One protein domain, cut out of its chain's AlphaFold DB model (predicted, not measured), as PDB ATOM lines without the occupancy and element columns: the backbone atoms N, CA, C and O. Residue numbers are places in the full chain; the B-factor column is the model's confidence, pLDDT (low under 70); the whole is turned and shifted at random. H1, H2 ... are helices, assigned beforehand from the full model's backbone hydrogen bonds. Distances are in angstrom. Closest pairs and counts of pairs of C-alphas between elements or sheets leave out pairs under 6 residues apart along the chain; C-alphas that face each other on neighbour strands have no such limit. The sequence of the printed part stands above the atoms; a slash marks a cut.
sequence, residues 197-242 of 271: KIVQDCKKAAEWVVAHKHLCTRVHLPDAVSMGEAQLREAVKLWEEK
ATOM      1  N   LYS A 197     160.066  96.692 177.798       79.25
ATOM      2  CA  LYS A 197     159.762  95.915 179.015       79.25
ATOM      3  C   LYS A 197     160.837  96.093 180.096       79.25
ATOM      4  O   LYS A 197     160.518  96.168 181.276       79.25
ATOM      5  N   ILE A 198     162.091  96.258 179.677       75.81
ATOM      6  CA  ILE A 198     163.244  96.511 180.550       75.81
ATOM      7  C   ILE A 198     163.064  97.811 181.348       75.81
ATOM      8  O   ILE A 198     163.271  97.827 182.558       75.81
ATOM      9  N   VAL A 199     162.610  98.890 180.700       75.69
ATOM     10  CA  VAL A 199     162.354 100.188 181.350       75.69
ATOM     11  C   VAL A 199     161.258 100.051 182.408       75.69
ATOM     12  O   VAL A 199     161.378 100.591 183.507       75.69
ATOM     13  N   GLN A 200     160.209  99.286 182.095       78.94
ATOM     14  CA  GLN A 200     159.103  99.032 183.015       78.94
ATOM     15  C   GLN A 200     159.544  98.202 184.230       78.94
ATOM     16  O   GLN A 200     159.188  98.535 185.362       78.94
ATOM     17  N   ASP A 201     160.341  97.155 184.014       78.56
ATOM     18  CA  ASP A 201     160.846  96.290 185.080       78.56
ATOM     19  C   ASP A 201     161.805  97.052 186.013       78.56
ATOM     20  O   ASP A 201     161.687  96.952 187.236       78.56
ATOM     21  N   CYS A 202     162.690  97.892 185.465       76.81
ATOM     22  CA  CYS A 202     163.564  98.773 186.247       76.81
ATOM     23  C   CYS A 202     162.772  99.787 187.079       76.81
ATOM     24  O   CYS A 202     163.059  99.958 188.263       76.81
ATOM     25  N   LYS A 203     161.742 100.418 186.499       78.12
ATOM     26  CA  LYS A 203     160.861 101.347 187.222       78.12
ATOM     27  C   LYS A 203     160.165 100.654 188.393       78.12
ATOM     28  O   LYS A 203     160.217 101.137 189.522       78.12
ATOM     29  N   LYS A 204     159.606  99.468 188.149       82.56
ATOM     30  CA  LYS A 204     158.945  98.659 189.179       82.56
ATOM     31  C   LYS A 204     159.911  98.235 190.291       82.56
ATOM     32  O   LYS A 204     159.544  98.260 191.464       82.56
ATOM     33  N   ALA A 205     161.144  97.871 189.943       76.94
ATOM     34  CA  ALA A 205     162.182  97.539 190.918       76.94
ATOM     35  C   ALA A 205     162.581  98.754 191.774       76.94
ATOM     36  O   ALA A 205     162.725  98.626 192.990       76.94
ATOM     37  N   ALA A 206     162.702  99.936 191.163       77.44
ATOM     38  CA  ALA A 206     163.021 101.176 191.867       77.44
ATOM     39  C   ALA A 206     161.923 101.550 192.873       77.44
ATOM     40  O   ALA A 206     162.205 101.791 194.048       77.44
ATOM     41  N   GLU A 207     160.663 101.523 192.432       81.44
ATOM     42  CA  GLU A 207     159.491 101.778 193.274       81.44
ATOM     43  C   GLU A 207     159.411 100.793 194.445       81.44
ATOM     44  O   GLU A 207     159.176 101.194 195.588       81.44
ATOM     45  N   TRP A 208     159.675  99.507 194.188       83.56
ATOM     46  CA  TRP A 208     159.672  98.485 195.228       83.56
ATOM     47  C   TRP A 208     160.728  98.760 196.301       83.56
ATOM     48  O   TRP A 208     160.421  98.669 197.490       83.56
ATOM     49  N   VAL A 209     161.948  99.153 195.921       74.56
ATOM     50  CA  VAL A 209     163.008  99.442 196.902       74.56
ATOM     51  C   VAL A 209     162.714 100.710 197.702       74.56
ATOM     52  O   VAL A 209     162.964 100.736 198.909       74.56
ATOM     53  N   VAL A 210     162.122 101.738 197.085       76.94
ATOM     54  CA  VAL A 210     161.660 102.932 197.812       76.94
ATOM     55  C   VAL A 210     160.597 102.556 198.849       76.94
ATOM     56  O   VAL A 210     160.705 102.964 200.008       76.94
ATOM     57  N   ALA A 211     159.617 101.730 198.471       80.88
ATOM     58  CA  ALA A 211     158.572 101.254 199.377       80.88
ATOM     59  C   ALA A 211     159.122 100.368 200.513       80.88
ATOM     60  O   ALA A 211     158.610 100.390 201.632       80.88
ATOM     61  N   HIS A 212     160.208  99.636 200.258       81.19
ATOM     62  CA  HIS A 212     160.807  98.688 201.199       81.19
ATOM     63  C   HIS A 212     162.164  99.159 201.733       81.19
ATOM     64  O   HIS A 212     163.031  98.353 202.070       81.19
ATOM     65  N   LYS A 213     162.340 100.476 201.898       73.56
ATOM     66  CA  LYS A 213     163.592 101.082 202.386       73.56
ATOM     67  C   LYS A 213     164.081 100.504 203.722       73.56
ATOM     68  O   LYS A 213     165.282 100.454 203.971       73.56
ATOM     69  N   HIS A 214     163.163 100.033 204.566       76.56
ATOM     70  CA  HIS A 214     163.477  99.366 205.832       76.56
ATOM     71  C   HIS A 214     164.188  98.009 205.649       76.56
ATOM     72  O   HIS A 214     164.983  97.626 206.503       76.56
ATOM     73  N   LEU A 215     163.951  97.310 204.532       70.62
ATOM     74  CA  LEU A 215     164.644  96.070 204.158       70.62
ATOM     75  C   LEU A 215     165.988  96.350 203.470       70.62
ATOM     76  O   LEU A 215     166.915  95.551 203.568       70.62
ATOM     77  N   CYS A 216     166.116  97.504 202.811       62.81
ATOM     78  CA  CYS A 216     167.294  97.899 202.036       62.81
ATOM     79  C   CYS A 216     168.122  98.998 202.729       62.81
ATOM     80  O   CYS A 216     168.646  99.896 202.078       62.81
ATOM     81  N   THR A 217     168.273  98.940 204.056       60.56
ATOM     82  CA  THR A 217     168.952  99.985 204.854       60.56
ATOM     83  C   THR A 217     170.438 100.186 204.532       60.56
ATOM     84  O   THR A 217     170.992 101.223 204.887       60.56
ATOM     85  N   ARG A 218     171.095  99.223 203.868       55.28
ATOM     86  CA  ARG A 218     172.538  99.265 203.541       55.28
ATOM     87  C   ARG A 218     172.861  98.992 202.067       55.28
ATOM     88  O   ARG A 218     174.032  98.850 201.733       55.28
ATOM     89  N   VAL A 219     171.857  98.884 201.195       57.28
ATOM     90  CA  VAL A 219     172.067  98.541 199.779       57.28
ATOM     91  C   VAL A 219     171.856  99.785 198.931       57.28
ATOM     92  O   VAL A 219     170.749 100.318 198.872       57.28
ATOM     93  N   HIS A 220     172.923 100.251 198.282       61.53
ATOM     94  CA  HIS A 220     172.807 101.261 197.237       61.53
ATOM     95  C   HIS A 220     172.153 100.630 196.010       61.53
ATOM     96  O   HIS A 220     172.517  99.529 195.592       61.53
ATOM     97  N   LEU A 221     171.146 101.315 195.477       58.50
ATOM     98  CA  LEU A 221     170.422 100.868 194.298       58.50
ATOM     99  C   LEU A 221     171.395 100.838 193.106       58.50
ATOM    100  O   LEU A 221     172.128 101.810 192.937       58.50
ATOM    101  N   PRO A 222     171.433  99.761 192.300       62.38
ATOM    102  CA  PRO A 222     172.253  99.740 191.095       62.38
ATOM    103  C   PRO A 222     171.907 100.918 190.185       62.38
ATOM    104  O   PRO A 222     170.722 101.227 190.029       62.38
ATOM    105  N   ASP A 223     172.919 101.513 189.546       63.66
ATOM    106  CA  ASP A 223     172.766 102.738 188.750       63.66
ATOM    107  C   ASP A 223     171.594 102.640 187.765       63.66
ATOM    108  O   ASP A 223     170.732 103.511 187.760       63.66
ATOM    109  N   ALA A 224     171.471 101.520 187.047       60.84
ATOM    110  CA  ALA A 224     170.397 101.255 186.080       60.84
ATOM    111  C   ALA A 224     168.968 101.323 186.655       60.84
ATOM    112  O   ALA A 224     168.021 101.611 185.931       60.84
ATOM    113  N   VAL A 225     168.798 101.047 187.949       62.06
ATOM    114  CA  VAL A 225     167.506 101.114 188.647       62.06
ATOM    115  C   VAL A 225     167.292 102.509 189.252       62.06
ATOM    116  O   VAL A 225     166.157 102.947 189.405       62.06
ATOM    117  N   SER A 226     168.368 103.236 189.564       62.19
ATOM    118  CA  SER A 226     168.313 104.630 190.033       62.19
ATOM    119  C   SER A 226     168.341 105.686 188.922       62.19
ATOM    120  O   SER A 226     168.140 106.867 189.204       62.19
ATOM    121  N   MET A 227     168.606 105.290 187.674       66.12
ATOM    122  CA  MET A 227     168.625 106.180 186.516       66.12
ATOM    123  C   MET A 227     167.231 106.749 186.249       66.12
ATOM    124  O   MET A 227     166.219 106.054 186.347       66.12
ATOM    125  N   GLY A 228     167.178 108.029 185.874       70.88
ATOM    126  CA  GLY A 228     165.927 108.654 185.453       70.88
ATOM    127  C   GLY A 228     165.365 107.964 184.207       70.88
ATOM    128  O   GLY A 228     166.118 107.499 183.353       70.88
ATOM    129  N   GLU A 229     164.038 107.931 184.071       68.50
ATOM    130  CA  GLU A 229     163.358 107.180 183.003       68.50
ATOM    131  C   GLU A 229     163.863 107.542 181.590       68.50
ATOM    132  O   GLU A 229     164.027 106.667 180.741       68.50
ATOM    133  N   ALA A 230     164.188 108.817 181.350       70.06
ATOM    134  CA  ALA A 230     164.758 109.287 180.086       70.06
ATOM    135  C   ALA A 230     166.154 108.701 179.798       70.06
ATOM    136  O   ALA A 230     166.410 108.249 178.685       70.06
ATOM    137  N   GLN A 231     167.024 108.648 180.811       71.94
ATOM    138  CA  GLN A 231     168.374 108.085 180.691       71.94
ATOM    139  C   GLN A 231     168.327 106.571 180.492       71.94
ATOM    140  O   GLN A 231     169.118 106.016 179.737       71.94
ATOM    141  N   LEU A 232     167.380 105.895 181.146       71.56
ATOM    142  CA  LEU A 232     167.196 104.460 180.983       71.56
ATOM    143  C   LEU A 232     166.681 104.112 179.580       71.56
ATOM    144  O   LEU A 232     167.164 103.162 178.971       71.56
ATOM    145  N   ARG A 233     165.743 104.896 179.033       72.62
ATOM    146  CA  ARG A 233     165.272 104.731 177.648       72.62
ATOM    147  C   ARG A 233     166.400 104.938 176.635       72.62
ATOM    148  O   ARG A 233     166.492 104.175 175.680       72.62
ATOM    149  N   GLU A 234     167.257 105.934 176.851       76.56
ATOM    150  CA  GLU A 234     168.432 106.184 176.008       76.56
ATOM    151  C   GLU A 234     169.458 105.047 176.103       76.56
ATOM    152  O   GLU A 234     169.938 104.564 175.079       76.56
ATOM    153  N   ALA A 235     169.731 104.554 177.314       70.50
ATOM    154  CA  ALA A 235     170.620 103.418 177.528       70.50
ATOM    155  C   ALA A 235     170.094 102.146 176.846       70.50
ATOM    156  O   ALA A 235     170.842 101.491 176.130       70.50
ATOM    157  N   VAL A 236     168.806 101.826 177.002       74.38
ATOM    158  CA  VAL A 236     168.184 100.669 176.338       74.38
ATOM    159  C   VAL A 236     168.253 100.809 174.818       74.38
ATOM    160  O   VAL A 236     168.616  99.853 174.143       74.38
ATOM    161  N   LYS A 237     168.001 102.006 174.279       76.94
ATOM    162  CA  LYS A 237     168.130 102.266 172.842       76.94
ATOM    163  C   LYS A 237     169.563 102.043 172.345       76.94
ATOM    164  O   LYS A 237     169.755 101.387 171.330       76.94
ATOM    165  N   LEU A 238     170.569 102.513 173.085       77.25
ATOM    166  CA  LEU A 238     171.980 102.279 172.762       77.25
ATOM    167  C   LEU A 238     172.350 100.786 172.806       77.25
ATOM    168  O   LEU A 238     173.209 100.342 172.049       77.25
ATOM    169  N   TRP A 239     171.728 100.013 173.699       68.75
ATOM    170  CA  TRP A 239     171.944  98.567 173.801       68.75
ATOM    171  C   TRP A 239     171.282  97.812 172.647       68.75
ATOM    172  O   TRP A 239     171.848  96.840 172.162       68.75
ATOM    173  N   GLU A 240     170.117  98.273 172.193       72.38
ATOM    174  CA  GLU A 240     169.401  97.720 171.039       72.38
ATOM    175  C   GLU A 240     170.053  98.113 169.698       72.38
ATOM    176  O   GLU A 240     169.951  97.369 168.726       72.38
ATOM    177  N   GLU A 241     170.743  99.259 169.635       69.81
ATOM    178  CA  GLU A 241     171.401  99.772 168.424       69.81
ATOM    179  C   GLU A 241     172.839  99.269 168.219       69.81
ATOM    180  O   GLU A 241     173.407  99.530 167.158       69.81
ATOM    181  N   LYS A 242     173.446  98.546 169.172       57.09
ATOM    182  CA  LYS A 242     174.767  97.939 168.948       57.09
ATOM    183  C   LYS A 242     174.632  96.658 168.110       57.09
ATOM    184  O   LYS A 242     174.102  95.675 168.623       57.09
TER     185      LYS A 242
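Overview. This is residues 197 to 242 of the 271 residues of the protein "ULP_PROTEASE domain-containing protein" of Dissostichus mawsoni (UniProt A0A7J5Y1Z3). One long helix, H1, forms one side of a loose rod, and the chain folds back beside it: after a long loop beyond the end of H1, the short helix H2 packs on part of H1, and H3 packs near the beginning of H1 and continues past it. Residues 211 to 216 stick out at one end of the rod and residues 237 to 242 at the other. The printed part has 46 residues with three named helices, in the order H1, H2, H3, and no named strand; the class is all helix. It is loose, with a radius of gyration of the C-alphas of 11.8 A, and spans 38 by 17 by 13 A.

Arrangement. H1, residues 197 to 211, touches H2, residues 223 to 226, with its residues 202 to 206 alone; the closest C-alphas, those of Cys 202 and Val 225, are 5.2 A apart. H1 touches H3, residues 229 to 240, with its residues 198 to 203 alone; the closest C-alphas, those of Val 199 and Leu 232, are 6.5 A apart. H1 and H3 run opposite ways at a steep tilt of 37 degrees, only just past shallow. H2 and H3 are close but not clearly touching, the C-alphas of Ala 224 and Leu 232 being closest at 6.8 A. In H1 and H3 every O i to N i+4 pair is within hydrogen-bond range; H2 is too short for such a pair.

Along the chain. H1 begins at C-alpha 197 (159.762, 95.915, 179.015) and measures 21.1 A from first to last C-alpha. H3 measures 16.4 A and ends at C-alpha 240 (169.401, 97.720, 171.039). H2, four residues, measures 5.0 A.

Size, cuts and confidence. The two C-alphas farthest apart, those of His 214 and Lys 242, are 38.6 A apart. The printed part has no cut. The link from H1 to H2, 11 residues, is long, and that from H2 to H3 is tight. The mean pLDDT of the printed part is 71.3, and residues 216 to 227, 229, 239 and 241 to 242 are under 70.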